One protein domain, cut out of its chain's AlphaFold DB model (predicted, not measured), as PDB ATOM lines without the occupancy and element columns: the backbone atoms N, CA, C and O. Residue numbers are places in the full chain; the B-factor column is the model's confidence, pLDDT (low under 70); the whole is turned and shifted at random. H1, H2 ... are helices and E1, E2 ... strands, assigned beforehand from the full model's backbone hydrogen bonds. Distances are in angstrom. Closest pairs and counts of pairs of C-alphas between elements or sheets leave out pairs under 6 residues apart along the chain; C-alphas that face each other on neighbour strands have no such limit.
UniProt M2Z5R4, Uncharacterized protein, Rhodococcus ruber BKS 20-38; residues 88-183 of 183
ATOM      1  N   ARG A  88     109.827 153.005 123.587       96.06
ATOM      2  CA  ARG A  88     111.223 152.713 123.246       96.06
ATOM      3  C   ARG A  88     111.335 152.053 121.882       96.06
ATOM      4  O   ARG A  88     110.359 151.509 121.381       96.06
ATOM      5  N   LEU A  89     112.519 152.131 121.297       96.38
ATOM      6  CA  LEU A  89     112.899 151.430 120.074       96.38
ATOM      7  C   LEU A  89     114.417 151.330 120.000       96.38
ATOM      8  O   LEU A  89     115.127 152.086 120.667       96.38
ATOM      9  N   ASP A  90     114.909 150.469 119.130       96.50
ATOM     10  CA  ASP A  90     116.289 150.465 118.682       96.50
ATOM     11  C   ASP A  90     116.357 150.423 117.156       96.50
ATOM     12  O   ASP A  90     115.439 149.982 116.463       96.50
ATOM     13  N   CYS A  91     117.429 150.986 116.608       95.19
ATOM     14  CA  CYS A  91     117.647 150.994 115.170       95.19
ATOM     15  C   CYS A  91     119.123 151.170 114.828       95.19
ATOM     16  O   CYS A  91     119.890 151.746 115.597       95.19
ATOM     17  N   PHE A  92     119.521 150.735 113.634       95.69
ATOM     18  CA  PHE A  92     120.843 151.054 113.103       95.69
ATOM     19  C   PHE A  92     120.998 152.566 112.879       95.69
ATOM     20  O   PHE A  92     120.090 153.204 112.329       95.69
ATOM     21  N   ASP A  93     122.170 153.118 113.219       95.44
ATOM     22  CA  ASP A  93     122.541 154.530 113.048       95.44
ATOM     23  C   ASP A  93     122.665 154.915 111.565       95.44
ATOM     24  O   ASP A  93     123.745 155.046 110.980       95.44
ATOM     25  N   THR A  94     121.505 155.032 110.925       92.38
ATOM     26  CA  THR A  94     121.341 155.299 109.503       92.38
ATOM     27  C   THR A  94     120.589 156.615 109.286       92.38
ATOM     28  O   THR A  94     121.036 157.681 109.697       92.38
ATOM     29  N   VAL A  95     119.447 156.584 108.596       88.56
ATOM     30  CA  VAL A  95     118.507 157.715 108.515       88.56
ATOM     31  C   VAL A  95     117.402 157.616 109.564       88.56
ATOM     32  O   VAL A  95     116.752 158.620 109.849       88.56
ATOM     33  N   LEU A  96     117.203 156.429 110.144       89.75
ATOM     34  CA  LEU A  96     116.116 156.142 111.076       89.75
ATOM     35  C   LEU A  96     116.181 156.976 112.367       89.75
ATOM     36  O   LEU A  96     115.162 157.587 112.694       89.75
ATOM     37  N   PRO A  97     117.341 157.148 113.041       93.31
ATOM     38  CA  PRO A  97     117.386 157.942 114.272       93.31
ATOM     39  C   PRO A  97     116.926 159.390 114.079       93.31
ATOM     40  O   PRO A  97     116.330 159.980 114.972       93.31
ATOM     41  N   LYS A  98     117.141 159.966 112.887       91.75
ATOM     42  CA  LYS A  98     116.661 161.315 112.555       91.75
ATOM     43  C   LYS A  98     115.136 161.389 112.515       91.75
ATOM     44  O   LYS A  98     114.570 162.361 113.005       91.75
ATOM     45  N   LEU A  99     114.492 160.390 111.916       88.94
ATOM     46  CA  LEU A  99     113.035 160.294 111.857       88.94
ATOM     47  C   LEU A  99     112.454 160.148 113.270       88.94
ATOM     48  O   LEU A  99     111.519 160.862 113.625       88.94
ATOM     49  N   TYR A 100     113.050 159.273 114.084       92.88
ATOM     50  CA  TYR A 100     112.601 159.021 115.451       92.88
ATOM     51  C   TYR A 100     112.844 160.213 116.387       92.88
ATOM     52  O   TYR A 100     111.972 160.533 117.194       92.88
ATOM     53  N   ALA A 101     113.962 160.928 116.242       93.31
ATOM     54  CA  ALA A 101     114.242 162.136 117.020       93.31
ATOM     55  C   ALA A 101     113.209 163.243 116.798       93.31
ATOM     56  O   ALA A 101     112.734 163.847 117.758       93.31
ATOM     57  N   ASP A 102     112.789 163.445 115.551       90.06
ATOM     58  CA  ASP A 102     111.739 164.411 115.226       90.06
ATOM     59  C   ASP A 102     110.373 163.991 115.815       90.06
ATOM     60  O   ASP A 102     109.589 164.843 116.240       90.06
ATOM     61  N   ALA A 103     110.129 162.684 115.983       90.31
ATOM     62  CA  ALA A 103     108.974 162.156 116.717       90.31
ATOM     63  C   ALA A 103     109.092 162.265 118.253       90.31
ATOM     64  O   ALA A 103     108.132 161.946 118.953       90.31
ATOM     65  N   GLY A 104     110.234 162.707 118.788       92.44
ATOM     66  CA  GLY A 104     110.483 162.841 120.226       92.44
ATOM     67  C   GLY A 104     111.207 161.664 120.877       92.44
ATOM     68  O   GLY A 104     111.272 161.605 122.102       92.44
ATOM     69  N   PHE A 105     111.765 160.726 120.110       94.94
ATOM     70  CA  PHE A 105     112.653 159.700 120.662       94.94
ATOM     71  C   PHE A 105     114.062 160.259 120.850       94.94
ATOM     72  O   PHE A 105     114.688 160.741 119.913       94.94
ATOM     73  N   VAL A 106     114.592 160.168 122.061       95.75
ATOM     74  CA  VAL A 106     115.955 160.596 122.378       95.75
ATOM     75  C   VAL A 106     116.895 159.389 122.406       95.75
ATOM     76  O   VAL A 106     116.501 158.341 122.917       95.75
ATOM     77  N   PRO A 107     118.121 159.492 121.863       96.94
ATOM     78  CA  PRO A 107     119.110 158.423 121.963       96.94
ATOM     79  C   PRO A 107     119.584 158.279 123.414       96.94
ATOM     80  O   PRO A 107     120.084 159.232 124.005       96.94
ATOM     81  N   ILE A 108     119.414 157.087 123.981       97.31
ATOM     82  CA  ILE A 108     119.763 156.760 125.370       97.31
ATOM     83  C   ILE A 108     121.077 155.988 125.438       97.31
ATOM     84  O   ILE A 108     121.917 156.253 126.297       97.31
ATOM     85  N   ALA A 109     121.260 155.039 124.525       97.75
ATOM     86  CA  ALA A 109     122.424 154.174 124.491       97.75
ATOM     87  C   ALA A 109     122.803 153.826 123.053       97.75
ATOM     88  O   ALA A 109     122.009 153.981 122.120       97.75
ATOM     89  N   ARG A 110     124.026 153.337 122.888       98.12
ATOM     90  CA  ARG A 110     124.606 152.932 121.616       98.12
ATOM     91  C   ARG A 110     125.399 151.649 121.795       98.12
ATOM     92  O   ARG A 110     126.174 151.528 122.733       98.12
ATOM     93  N   LEU A 111     125.255 150.711 120.878       98.31
ATOM     94  CA  LEU A 111     126.064 149.501 120.830       98.31
ATOM     95  C   LEU A 111     126.856 149.496 119.530       98.31
ATOM     96  O   LEU A 111     126.274 149.604 118.450       98.31
ATOM     97  N   ALA A 112     128.176 149.371 119.649       97.94
ATOM     98  CA  ALA A 112     129.052 149.272 118.492       97.94
ATOM     99  C   ALA A 112     128.646 148.083 117.610       97.94
ATOM    100  O   ALA A 112     128.304 147.015 118.121       97.94
ATOM    101  N   TRP A 113     128.697 148.267 116.291       97.19
ATOM    102  CA  TRP A 113     128.440 147.174 115.354       97.19
ATOM    103  C   TRP A 113     129.344 145.962 115.629       97.19
ATOM    104  O   TRP A 113     130.550 146.108 115.840       97.19
ATOM    105  N   ASN A 114     128.768 144.763 115.538       95.62
ATOM    106  CA  ASN A 114     129.489 143.499 115.588       95.62
ATOM    107  C   ASN A 114     129.121 142.648 114.362       95.62
ATOM    108  O   ASN A 114     127.949 142.338 114.153       95.62
ATOM    109  N   ASP A 115     130.131 142.271 113.572       95.69
ATOM    110  CA  ASP A 115     129.966 141.483 112.346       95.69
ATOM    111  C   ASP A 115     129.361 140.088 112.612       95.69
ATOM    112  O   ASP A 115     128.657 139.570 111.747       95.69
ATOM    113  N   ASP A 116     129.546 139.518 113.809       94.94
ATOM    114  CA  ASP A 116     128.963 138.220 114.197       94.94
ATOM    115  C   ASP A 116     127.428 138.261 114.299       94.94
ATOM    116  O   ASP A 116     126.769 137.224 114.234       94.94
ATOM    117  N   TYR A 117     126.857 139.459 114.451       92.56
ATOM    118  CA  TYR A 117     125.415 139.701 114.540       92.56
ATOM    119  C   TYR A 117     124.884 140.478 113.327       92.56
ATOM    120  O   TYR A 117     123.793 141.050 113.380       92.56
ATOM    121  N   ALA A 118     125.651 140.531 112.232       93.44
ATOM    122  CA  ALA A 118     125.199 141.149 110.995       93.44
ATOM    123  C   ALA A 118     123.931 140.435 110.478       93.44
ATOM    124  O   ALA A 118     123.939 139.209 110.365       93.44
ATOM    125  N   PRO A 119     122.854 141.167 110.129       90.81
ATOM    126  CA  PRO A 119     121.656 140.549 109.574       90.81
ATOM    127  C   PRO A 119     121.940 139.779 108.282       90.81
ATOM    128  O   PRO A 119     122.787 140.175 107.472       90.81
ATOM    129  N   ASP A 120     121.168 138.724 108.038       88.62
ATOM    130  CA  ASP A 120     121.264 137.961 106.797       88.62
ATOM    131  C   ASP A 120     121.090 138.869 105.569       88.62
ATOM    132  O   ASP A 120     120.176 139.692 105.478       88.62
ATOM    133  N   GLY A 121     121.996 138.725 104.599       88.06
ATOM    134  CA  GLY A 121     121.989 139.537 103.380       88.06
ATOM    135  C   GLY A 121     122.472 140.983 103.561       88.06
ATOM    136  O   GLY A 121     122.282 141.798 102.652       88.06
ATOM    137  N   TRP A 122     123.108 141.326 104.690       92.88
ATOM    138  CA  TRP A 122     123.660 142.663 104.910       92.88
ATOM    139  C   TRP A 122     124.685 143.065 103.840       92.88
ATOM    140  O   TRP A 122     125.693 142.394 103.609       92.88
ATOM    141  N   ASN A 123     124.456 144.213 103.198       93.00
ATOM    142  CA  ASN A 123     125.332 144.738 102.156       93.00
ATOM    143  C   ASN A 123     126.142 145.941 102.663       93.00
ATOM    144  O   ASN A 123     125.686 147.085 102.614       93.00
ATOM    145  N   TYR A 124     127.387 145.700 103.076       94.56
ATOM    146  CA  TYR A 124     128.295 146.745 103.572       94.56
ATOM    147  C   TYR A 124     128.483 147.918 102.598       94.56
ATOM    148  O   TYR A 124     128.660 149.057 103.031       94.56
ATOM    149  N   GLN A 125     128.412 147.676 101.285       95.19
ATOM    150  CA  GLN A 125     128.541 148.733 100.284       95.19
ATOM    151  C   GLN A 125     127.308 149.647 100.268       95.19
ATOM    152  O   GLN A 125     127.459 150.870 100.229       95.19
ATOM    153  N   THR A 126     126.102 149.081 100.361       91.88
ATOM    154  CA  THR A 126     124.845 149.843 100.477       91.88
ATOM    155  C   THR A 126     124.867 150.763 101.697       91.88
ATOM    156  O   THR A 126     124.479 151.932 101.619       91.88
ATOM    157  N   TYR A 127     125.388 150.263 102.817       93.06
ATOM    158  CA  TYR A 127     125.483 151.014 104.066       93.06
ATOM    159  C   TYR A 127     126.800 151.784 104.224       93.06
ATOM    160  O   TYR A 127     127.006 152.391 105.268       93.06
ATOM    161  N   ARG A 128     127.681 151.841 103.211       95.38
ATOM    162  CA  ARG A 128     129.053 152.384 103.331       95.38
ATOM    163  C   ARG A 128     129.122 153.786 103.939       95.38
ATOM    164  O   ARG A 128     130.059 154.111 104.660       95.38
ATOM    165  N   ARG A 129     128.120 154.627 103.667       93.62
ATOM    166  CA  ARG A 129     128.019 155.993 104.215       93.62
ATOM    167  C   ARG A 129     127.749 156.050 105.728       93.62
ATOM    168  O   ARG A 129     127.876 157.119 106.320       93.62
ATOM    169  N   TYR A 130     127.362 154.929 106.328       93.69
ATOM    170  CA  TYR A 130     127.095 154.753 107.748       93.69
ATOM    171  C   TYR A 130     128.184 153.860 108.337       93.69
ATOM    172  O   TYR A 130     128.150 152.641 108.186       93.69
ATOM    173  N   ASN A 131     129.199 154.493 108.925       95.25
ATOM    174  CA  ASN A 131     130.340 153.813 109.542       95.25
ATOM    175  C   ASN A 131     130.952 152.702 108.658       95.25
ATOM    176  O   ASN A 131     131.089 151.556 109.071       95.25
ATOM    177  N   ASN A 132     131.257 153.013 107.392       95.69
ATOM    178  CA  ASN A 132     131.836 152.060 106.431       95.69
ATOM    179  C   ASN A 132     131.033 150.752 106.270       95.69
ATOM    180  O   ASN A 132     131.608 149.688 106.042       95.69
ATOM    181  N   GLY A 133     129.702 150.832 106.370       95.81
ATOM    182  CA  GLY A 133     128.814 149.680 106.235       95.81
ATOM    183  C   GLY A 133     128.487 148.984 107.549       95.81
ATOM    184  O   GLY A 133     127.829 147.951 107.511       95.81
ATOM    185  N   ARG A 134     128.935 149.535 108.681       97.19
ATOM    186  CA  ARG A 134     128.816 148.965 110.030       97.19
ATOM    187  C   ARG A 134     128.150 149.951 111.000       97.19
ATOM    188  O   ARG A 134     128.785 150.385 111.960       97.19
ATOM    189  N   PRO A 135     126.927 150.424 110.714       96.81
ATOM    190  CA  PRO A 135     126.246 151.372 111.587       96.81
ATOM    191  C   PRO A 135     126.015 150.759 112.969       96.81
ATOM    192  O   PRO A 135     125.497 149.655 113.068       96.81
ATOM    193  N   ASP A 136     126.341 151.488 114.030       97.62
ATOM    194  CA  ASP A 136     126.019 151.061 115.394       97.62
ATOM    195  C   ASP A 136     124.507 150.896 115.588       97.62
ATOM    196  O   ASP A 136     123.706 151.487 114.861       97.62
ATOM    197  N   VAL A 137     124.109 150.156 116.617       97.44
ATOM    198  CA  VAL A 137     122.719 150.124 117.082       97.44
ATOM    199  C   VAL A 137     122.509 151.263 118.074       97.44
ATOM    200  O   VAL A 137     123.301 151.451 118.995       97.44
ATOM    201  N   VAL A 138     121.441 152.036 117.899       97.94
ATOM    202  CA  VAL A 138     121.059 153.152 118.769       97.94
ATOM    203  C   VAL A 138     119.756 152.797 119.462       97.94
ATOM    204  O   VAL A 138     118.738 152.602 118.801       97.94
ATOM    205  N   PHE A 139     119.780 152.773 120.789       97.94
ATOM    206  CA  PHE A 139     118.605 152.577 121.630       97.94
ATOM    207  C   PHE A 139     118.025 153.939 121.974       97.94
ATOM    208  O   PHE A 139     118.735 154.824 122.462       97.94
ATOM    209  N   MET A 140     116.735 154.119 121.724       97.44
ATOM    210  CA  MET A 140     116.053 155.391 121.895       97.44
ATOM    211  C   MET A 140     114.813 155.242 122.770       97.44
ATOM    212  O   MET A 140     114.140 154.211 122.763       97.44
ATOM    213  N   ALA A 141     114.484 156.300 123.504       96.56
ATOM    214  CA  ALA A 141     113.323 156.344 124.378       96.56
ATOM    215  C   ALA A 141     112.515 157.622 124.134       96.56
ATOM    216  O   ALA A 141     113.070 158.690 123.888       96.56
ATOM    217  N   TYR A 142     111.193 157.522 124.182       95.25
ATOM    218  CA  TYR A 142     110.290 158.641 123.960       95.25
ATOM    219  C   TYR A 142     110.367 159.674 125.090       95.25
ATOM    220  O   TYR A 142     110.240 159.343 126.270       95.25
ATOM    221  N   ASN A 143     110.507 160.942 124.714       93.50
ATOM    222  CA  ASN A 143     110.388 162.101 125.580       93.50
ATOM    223  C   ASN A 143     109.460 163.133 124.908       93.50
ATOM    224  O   ASN A 143     109.848 163.747 123.913       93.50
ATOM    225  N   PRO A 144     108.265 163.412 125.462       90.25
ATOM    226  CA  PRO A 144     107.320 164.346 124.845       90.25
ATOM    227  C   PRO A 144     107.863 165.780 124.744       90.25
ATOM    228  O   PRO A 144     107.431 166.536 123.879       90.25
ATOM    229  N   ARG A 145     108.833 166.164 125.586       92.06
ATOM    230  CA  ARG A 145     109.494 167.479 125.514       92.06
ATOM    231  C   ARG A 145     110.536 167.567 124.399       92.06
ATOM    232  O   ARG A 145     111.011 168.659 124.115       92.06
ATOM    233  N   ALA A 146     110.900 166.438 123.797       91.31
ATOM    234  CA  ALA A 146     111.877 166.355 122.721       91.31
ATOM    235  C   ALA A 146     111.230 166.268 121.328       91.31
ATOM    236  O   ALA A 146     111.950 166.136 120.344       91.31
ATOM    237  N   VAL A 147     109.900 166.338 121.201       90.50
ATOM    238  CA  VAL A 147     109.232 166.348 119.887       90.50
ATOM    239  C   VAL A 147     109.749 167.518 119.039       90.50
ATOM    240  O   VAL A 147     109.828 168.649 119.517       90.50
ATOM    241  N   GLY A 148     110.116 167.242 117.785       87.12
ATOM    242  CA  GLY A 148     110.757 168.205 116.881       87.12
ATOM    243  C   GLY A 148     112.269 168.373 117.090       87.12
ATOM    244  O   GLY A 148     112.883 169.249 116.472       87.12
ATOM    245  N   SER A 149     112.890 167.562 117.954       90.25
ATOM    246  CA  SER A 149     114.341 167.582 118.149       90.25
ATOM    247  C   SER A 149     115.077 167.034 116.935       90.25
ATOM    248  O   SER A 149     114.590 166.190 116.184       90.25
ATOM    249  N   ARG A 150     116.313 167.498 116.756       92.56
ATOM    250  CA  ARG A 150     117.211 166.969 115.731       92.56
ATOM    251  C   ARG A 150     118.083 165.878 116.328       92.56
ATOM    252  O   ARG A 150     118.566 166.006 117.446       92.56
ATOM    253  N   TYR A 151     118.314 164.831 115.546       93.94
ATOM    254  CA  TYR A 151     119.275 163.802 115.908       93.94
ATOM    255  C   TYR A 151     120.711 164.311 115.757       93.94
ATOM    256  O   TYR A 151     121.086 164.817 114.694       93.94
ATOM    257  N   GLU A 152     121.513 164.124 116.800       92.69
ATOM    258  CA  GLU A 152     122.958 164.333 116.779       92.69
ATOM    259  C   GLU A 152     123.655 163.004 116.464       92.69
ATOM    260  O   GLU A 152     123.497 162.012 117.176       92.69
ATOM    261  N   ARG A 153     124.421 162.963 115.368       89.12
ATOM    262  CA  ARG A 153     125.144 161.749 114.968       89.12
ATOM    263  C   ARG A 153     126.151 161.367 116.052       89.12
ATOM    264  O   ARG A 153     126.931 162.209 116.481       89.12
ATOM    265  N   GLY A 154     126.174 160.090 116.424       90.38
ATOM    266  CA  GLY A 154     127.052 159.595 117.485       90.38
ATOM    267  C   GLY A 154     126.481 159.767 118.895       90.38
ATOM    268  O   GLY A 154     127.108 159.305 119.839       90.38
ATOM    269  N   ALA A 155     125.296 160.370 119.056       93.31
ATOM    270  CA  ALA A 155     124.646 160.477 120.359       93.31
ATOM    271  C   ALA A 155     124.262 159.103 120.937       93.31
ATOM    272  O   ALA A 155     124.076 158.131 120.189       93.31
ATOM    273  N   GLY A 156     124.107 159.066 122.263       93.31
ATOM    274  CA  GLY A 156     123.919 157.858 123.066       93.31
ATOM    275  C   GLY A 156     125.241 157.360 123.654       93.31
ATOM    276  O   GLY A 156     126.261 157.326 122.967       93.31
ATOM    277  N   GLU A 157     125.230 156.981 124.931       95.88
ATOM    278  CA  GLU A 157     126.410 156.400 125.581       95.88
ATOM    279  C   GLU A 157     126.646 154.970 125.097       95.88
ATOM    280  O   GLU A 157     125.696 154.196 124.955       95.88
ATOM    281  N   TYR A 158     127.911 154.608 124.873       98.06
ATOM    282  CA  TYR A 158     128.247 153.239 124.507       98.06
ATOM    283  C   TYR A 158     127.956 152.273 125.657       98.06
ATOM    284  O   TYR A 158     128.350 152.514 126.798       98.06
ATOM    285  N   VAL A 159     127.299 151.167 125.327       98.25
ATOM    286  CA  VAL A 159     127.032 150.040 126.224       98.25
ATOM    287  C   VAL A 159     127.830 148.815 125.798       98.25
ATOM    288  O   VAL A 159     128.248 148.703 124.643       98.25
ATOM    289  N   ALA A 160     128.051 147.891 126.732       96.56
ATOM    290  CA  ALA A 160     128.875 146.713 126.477       96.56
ATOM    291  C   ALA A 160     128.150 145.644 125.646       96.56
ATOM    292  O   ALA A 160     128.793 144.852 124.960       96.56
ATOM    293  N   ASN A 161     126.820 145.584 125.736       96.62
ATOM    294  CA  ASN A 161     126.000 144.578 125.068       96.62
ATOM    295  C   ASN A 161     124.566 145.078 124.830       96.62
ATOM    296  O   ASN A 161     124.171 146.151 125.290       96.62
ATOM    297  N   TYR A 162     123.798 144.285 124.081       95.62
ATOM    298  CA  TYR A 162     122.436 144.625 123.677       95.62
ATOM    299  C   TYR A 162     121.477 144.741 124.872       95.62
ATOM    300  O   TYR A 162     120.720 145.709 124.954       95.62
ATOM    301  N   ASP A 163     121.567 143.823 125.839       96.75
ATOM    302  CA  ASP A 163     120.708 143.810 127.030       96.75
ATOM    303  C   ASP A 163     120.874 145.077 127.878       96.75
ATOM    304  O   ASP A 163     119.891 145.640 128.357       96.75
ATOM    305  N   GLU A 164     122.104 145.583 128.022       97.62
ATOM    306  CA  GLU A 164     122.360 146.855 128.701       97.62
ATOM    307  C   GLU A 164     121.701 148.030 127.957       97.62
ATOM    308  O   GLU A 164     121.112 148.911 128.586       97.62
ATOM    309  N   GLY A 165     121.739 148.030 126.621       96.94
ATOM    310  CA  GLY A 165     121.062 149.034 125.797       96.94
ATOM    311  C   GLY A 165     119.548 149.053 126.017       96.94
ATOM    312  O   GLY A 165     118.965 150.117 126.261       96.94
ATOM    313  N   ILE A 166     118.923 147.871 126.023       95.88
ATOM    314  CA  ILE A 166     117.497 147.698 126.329       95.88
ATOM    315  C   ILE A 166     117.183 148.170 127.751       95.88
ATOM    316  O   ILE A 166     116.258 148.965 127.945       95.88
ATOM    317  N   ALA A 167     117.973 147.743 128.740       96.12
ATOM    318  CA  ALA A 167     117.771 148.100 130.140       96.12
ATOM    319  C   ALA A 167     117.833 149.620 130.360       96.12
ATOM    320  O   ALA A 167     117.001 150.178 131.081       96.12
ATOM    321  N   ARG A 168     118.764 150.325 129.703       96.12
ATOM    322  CA  ARG A 168     118.845 151.792 129.786       96.12
ATOM    323  C   ARG A 168     117.626 152.478 129.166       96.12
ATOM    324  O   ARG A 168     117.092 153.414 129.764       96.12
ATOM    325  N   ALA A 169     117.152 152.011 128.009       94.88
ATOM    326  CA  ALA A 169     115.951 152.561 127.376       94.88
ATOM    327  C   ALA A 169     114.694 152.357 128.245       94.88
ATOM    328  O   ALA A 169     113.883 153.274 128.383       94.88
ATOM    329  N   GLN A 170     114.563 151.194 128.892       93.56
ATOM    330  CA  GLN A 170     113.483 150.903 129.843       93.56
ATOM    331  C   GLN A 170     113.570 151.776 131.106       93.56
ATOM    332  O   GLN A 170     112.572 152.362 131.533       93.56
ATOM    333  N   ALA A 171     114.766 151.923 131.684       92.62
ATOM    334  CA  ALA A 171     114.983 152.735 132.881       92.62
ATOM    335  C   ALA A 171     114.638 154.218 132.656       92.62
ATOM    336  O   ALA A 171     114.064 154.863 133.539       92.62
ATOM    337  N   TYR A 172     114.921 154.749 131.460       90.56
ATOM    338  CA  TYR A 172     114.538 156.113 131.087       90.56
ATOM    339  C   TYR A 172     113.023 156.341 131.203       90.56
ATOM    340  O   TYR A 172     112.583 157.381 131.698       90.56
ATOM    341  N   GLN A 173     112.220 155.354 130.793       75.88
ATOM    342  CA  GLN A 173     110.762 155.442 130.877       75.88
ATOM    343  C   GLN A 173     110.246 155.373 132.313       75.88
ATOM    344  O   GLN A 173     109.368 156.144 132.695       75.88
ATOM    345  N   ALA A 174     110.830 154.512 133.146       70.88
ATOM    346  CA  ALA A 174     110.463 154.446 134.558       70.88
ATOM    347  C   ALA A 174     110.710 155.791 135.275       70.88
ATOM    348  O   ALA A 174     109.855 156.272 136.022       70.88
ATOM    349  N   ALA A 175     111.845 156.440 134.992       71.94
ATOM    350  CA  ALA A 175     112.194 157.731 135.579       71.94
ATOM    351  C   ALA A 175     111.290 158.881 135.089       71.94
ATOM    352  O   ALA A 175     110.926 159.767 135.867       71.94
ATOM    353  N   SER A 176     110.895 158.876 133.813       64.12
ATOM    354  CA  SER A 176     110.055 159.928 133.226       64.12
ATOM    355  C   SER A 176     108.584 159.845 133.670       64.12
ATOM    356  O   SER A 176     107.916 160.880 133.759       64.12
ATOM    357  N   VAL A 177     108.093 158.647 134.009       58.09
ATOM    358  CA  VAL A 177     106.765 158.421 134.605       58.09
ATOM    359  C   VAL A 177     106.752 158.788 136.093       58.09
ATOM    360  O   VAL A 177     105.831 159.475 136.535       58.09
ATOM    361  N   GLY A 178     107.791 158.422 136.853       49.59
ATOM    362  CA  GLY A 178     107.899 158.752 138.283       49.59
ATOM    363  C   GLY A 178     107.890 160.259 138.574       49.59
ATOM    364  O   GLY A 178     107.356 160.696 139.591       49.59
ATOM    365  N   ASN A 179     108.387 161.076 137.641       49.66
ATOM    366  CA  ASN A 179     108.441 162.533 137.788       49.66
ATOM    367  C   ASN A 179     107.114 163.259 137.460       49.66
ATOM    368  O   ASN A 179     107.051 164.482 137.550       49.66
ATOM    369  N   ARG A 180     106.050 162.537 137.060       51.16
ATOM    370  CA  ARG A 180     104.696 163.099 136.849       51.16
ATOM    371  C   ARG A 180     103.777 162.976 138.074       51.16
ATOM    372  O   ARG A 180     102.644 163.436 138.006       51.16
ATOM    373  N   GLY A 181     104.235 162.363 139.169       38.12
ATOM    374  CA  GLY A 181     103.435 162.122 140.380       38.12
ATOM    375  C   GLY A 181     103.582 163.154 141.508       38.12
ATOM    376  O   GLY A 181     103.048 162.925 142.587       38.12
ATOM    377  N   LEU A 182     104.323 164.249 141.300       38.78
ATOM    378  CA  LEU A 182     104.654 165.238 142.345       38.78
ATOM    379  C   LEU A 182     104.378 166.699 141.929       38.78
ATOM    380  O   LEU A 182     105.038 167.609 142.425       38.78
ATOM    381  N   GLY A 183     103.431 166.930 141.016       33.66
ATOM    382  CA  GLY A 183     103.028 168.270 140.566       33.66
ATOM    383  C   GLY A 183     101.571 168.572 140.854       33.66
ATOM    384  O   GLY A 183     100.757 167.634 140.710       33.66
TER     385      GLY A 183
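Overview. This is residues 88 to 183 of the 183 residues of an uncharacterized protein of Rhodococcus ruber BKS 20-38 (UniProt M2Z5R4). A small three-stranded antiparallel sheet, E1, E3, E2, is held between two helices, the long H2 along one face and the short H1 on the other. A long loop, residues 112 to 136, makes one end of the elongated outline, and the tail, residues 177 to 183, sticks out at the other. The 96 printed residues hold two named helices and three named strands, in the order E1, H1, E2, E3, H2; the class is mixed, helices and strands, with 42 residues in named elements, under half. The whole is compact, with a radius of gyration of the C-alphas of 14.4 A, and spans 51 by 27 by 19 A.

Arrangement. Start at E1, residues 88 to 92, an edge strand, and look across to the inner strand E3, residues 137 to 142: the two are antiparallel at 153 degrees, with N 89 and O 140 at 3.0 A. On the other side of E3 find the second edge strand, E2, residues 105 to 111; E2 and E3 form a hairpin, antiparallel at 152 degrees, with N 108 and O 139 at 2.8 A. Between E1 and E2 along the chain comes H1, residues 96 to 102, and E1, H1, E2 make a split strand-helix-strand unit, two strands running the same way with E3 between them in the sheet, its crossover right-handed. H1 is on the sheet at a height of 8.5 A, runs along the strands at 22 degrees to E3 on the local plane, and its closest C-alphas to E3 are those of Pro 97 and Val 138, 7.5 A apart. On the opposite face is H2, residues 162 to 178, at a height of 8.6 A and along the strands, at 11 degrees to E3 on the local plane; these are three layers, helices on both faces of a sheet. The closest C-alphas of H2 and E2, those of Ala 109 and Gly 165, are 5.5 A apart. H1 and H2 are apart. In H1 every O i to N i+4 pair is within hydrogen-bond range, in H2 12 of 13.

Along the chain. Find C-alpha 88 at (111.223, 152.713, 123.246), where E1 begins its 14.1 A. H1 covers 10.2 A; E2 then runs 16.8 A to C-alpha 111 at (126.064, 149.501, 120.830), and E3 16.6 A. H2 runs 25.0 A to C-alpha 178 at (107.899, 158.752, 138.283).

Size, cuts and confidence. The two C-alphas farthest apart, those of Gln 125 and Gly 183, are 51.5 A from each other. The printed part has no cut. The links E2 to E3 and E3 to H2 are long, with 25 and 19 residues. Look for low confidence at residues 176 to 183, under 70; the mean pLDDT of the printed part is 89.7.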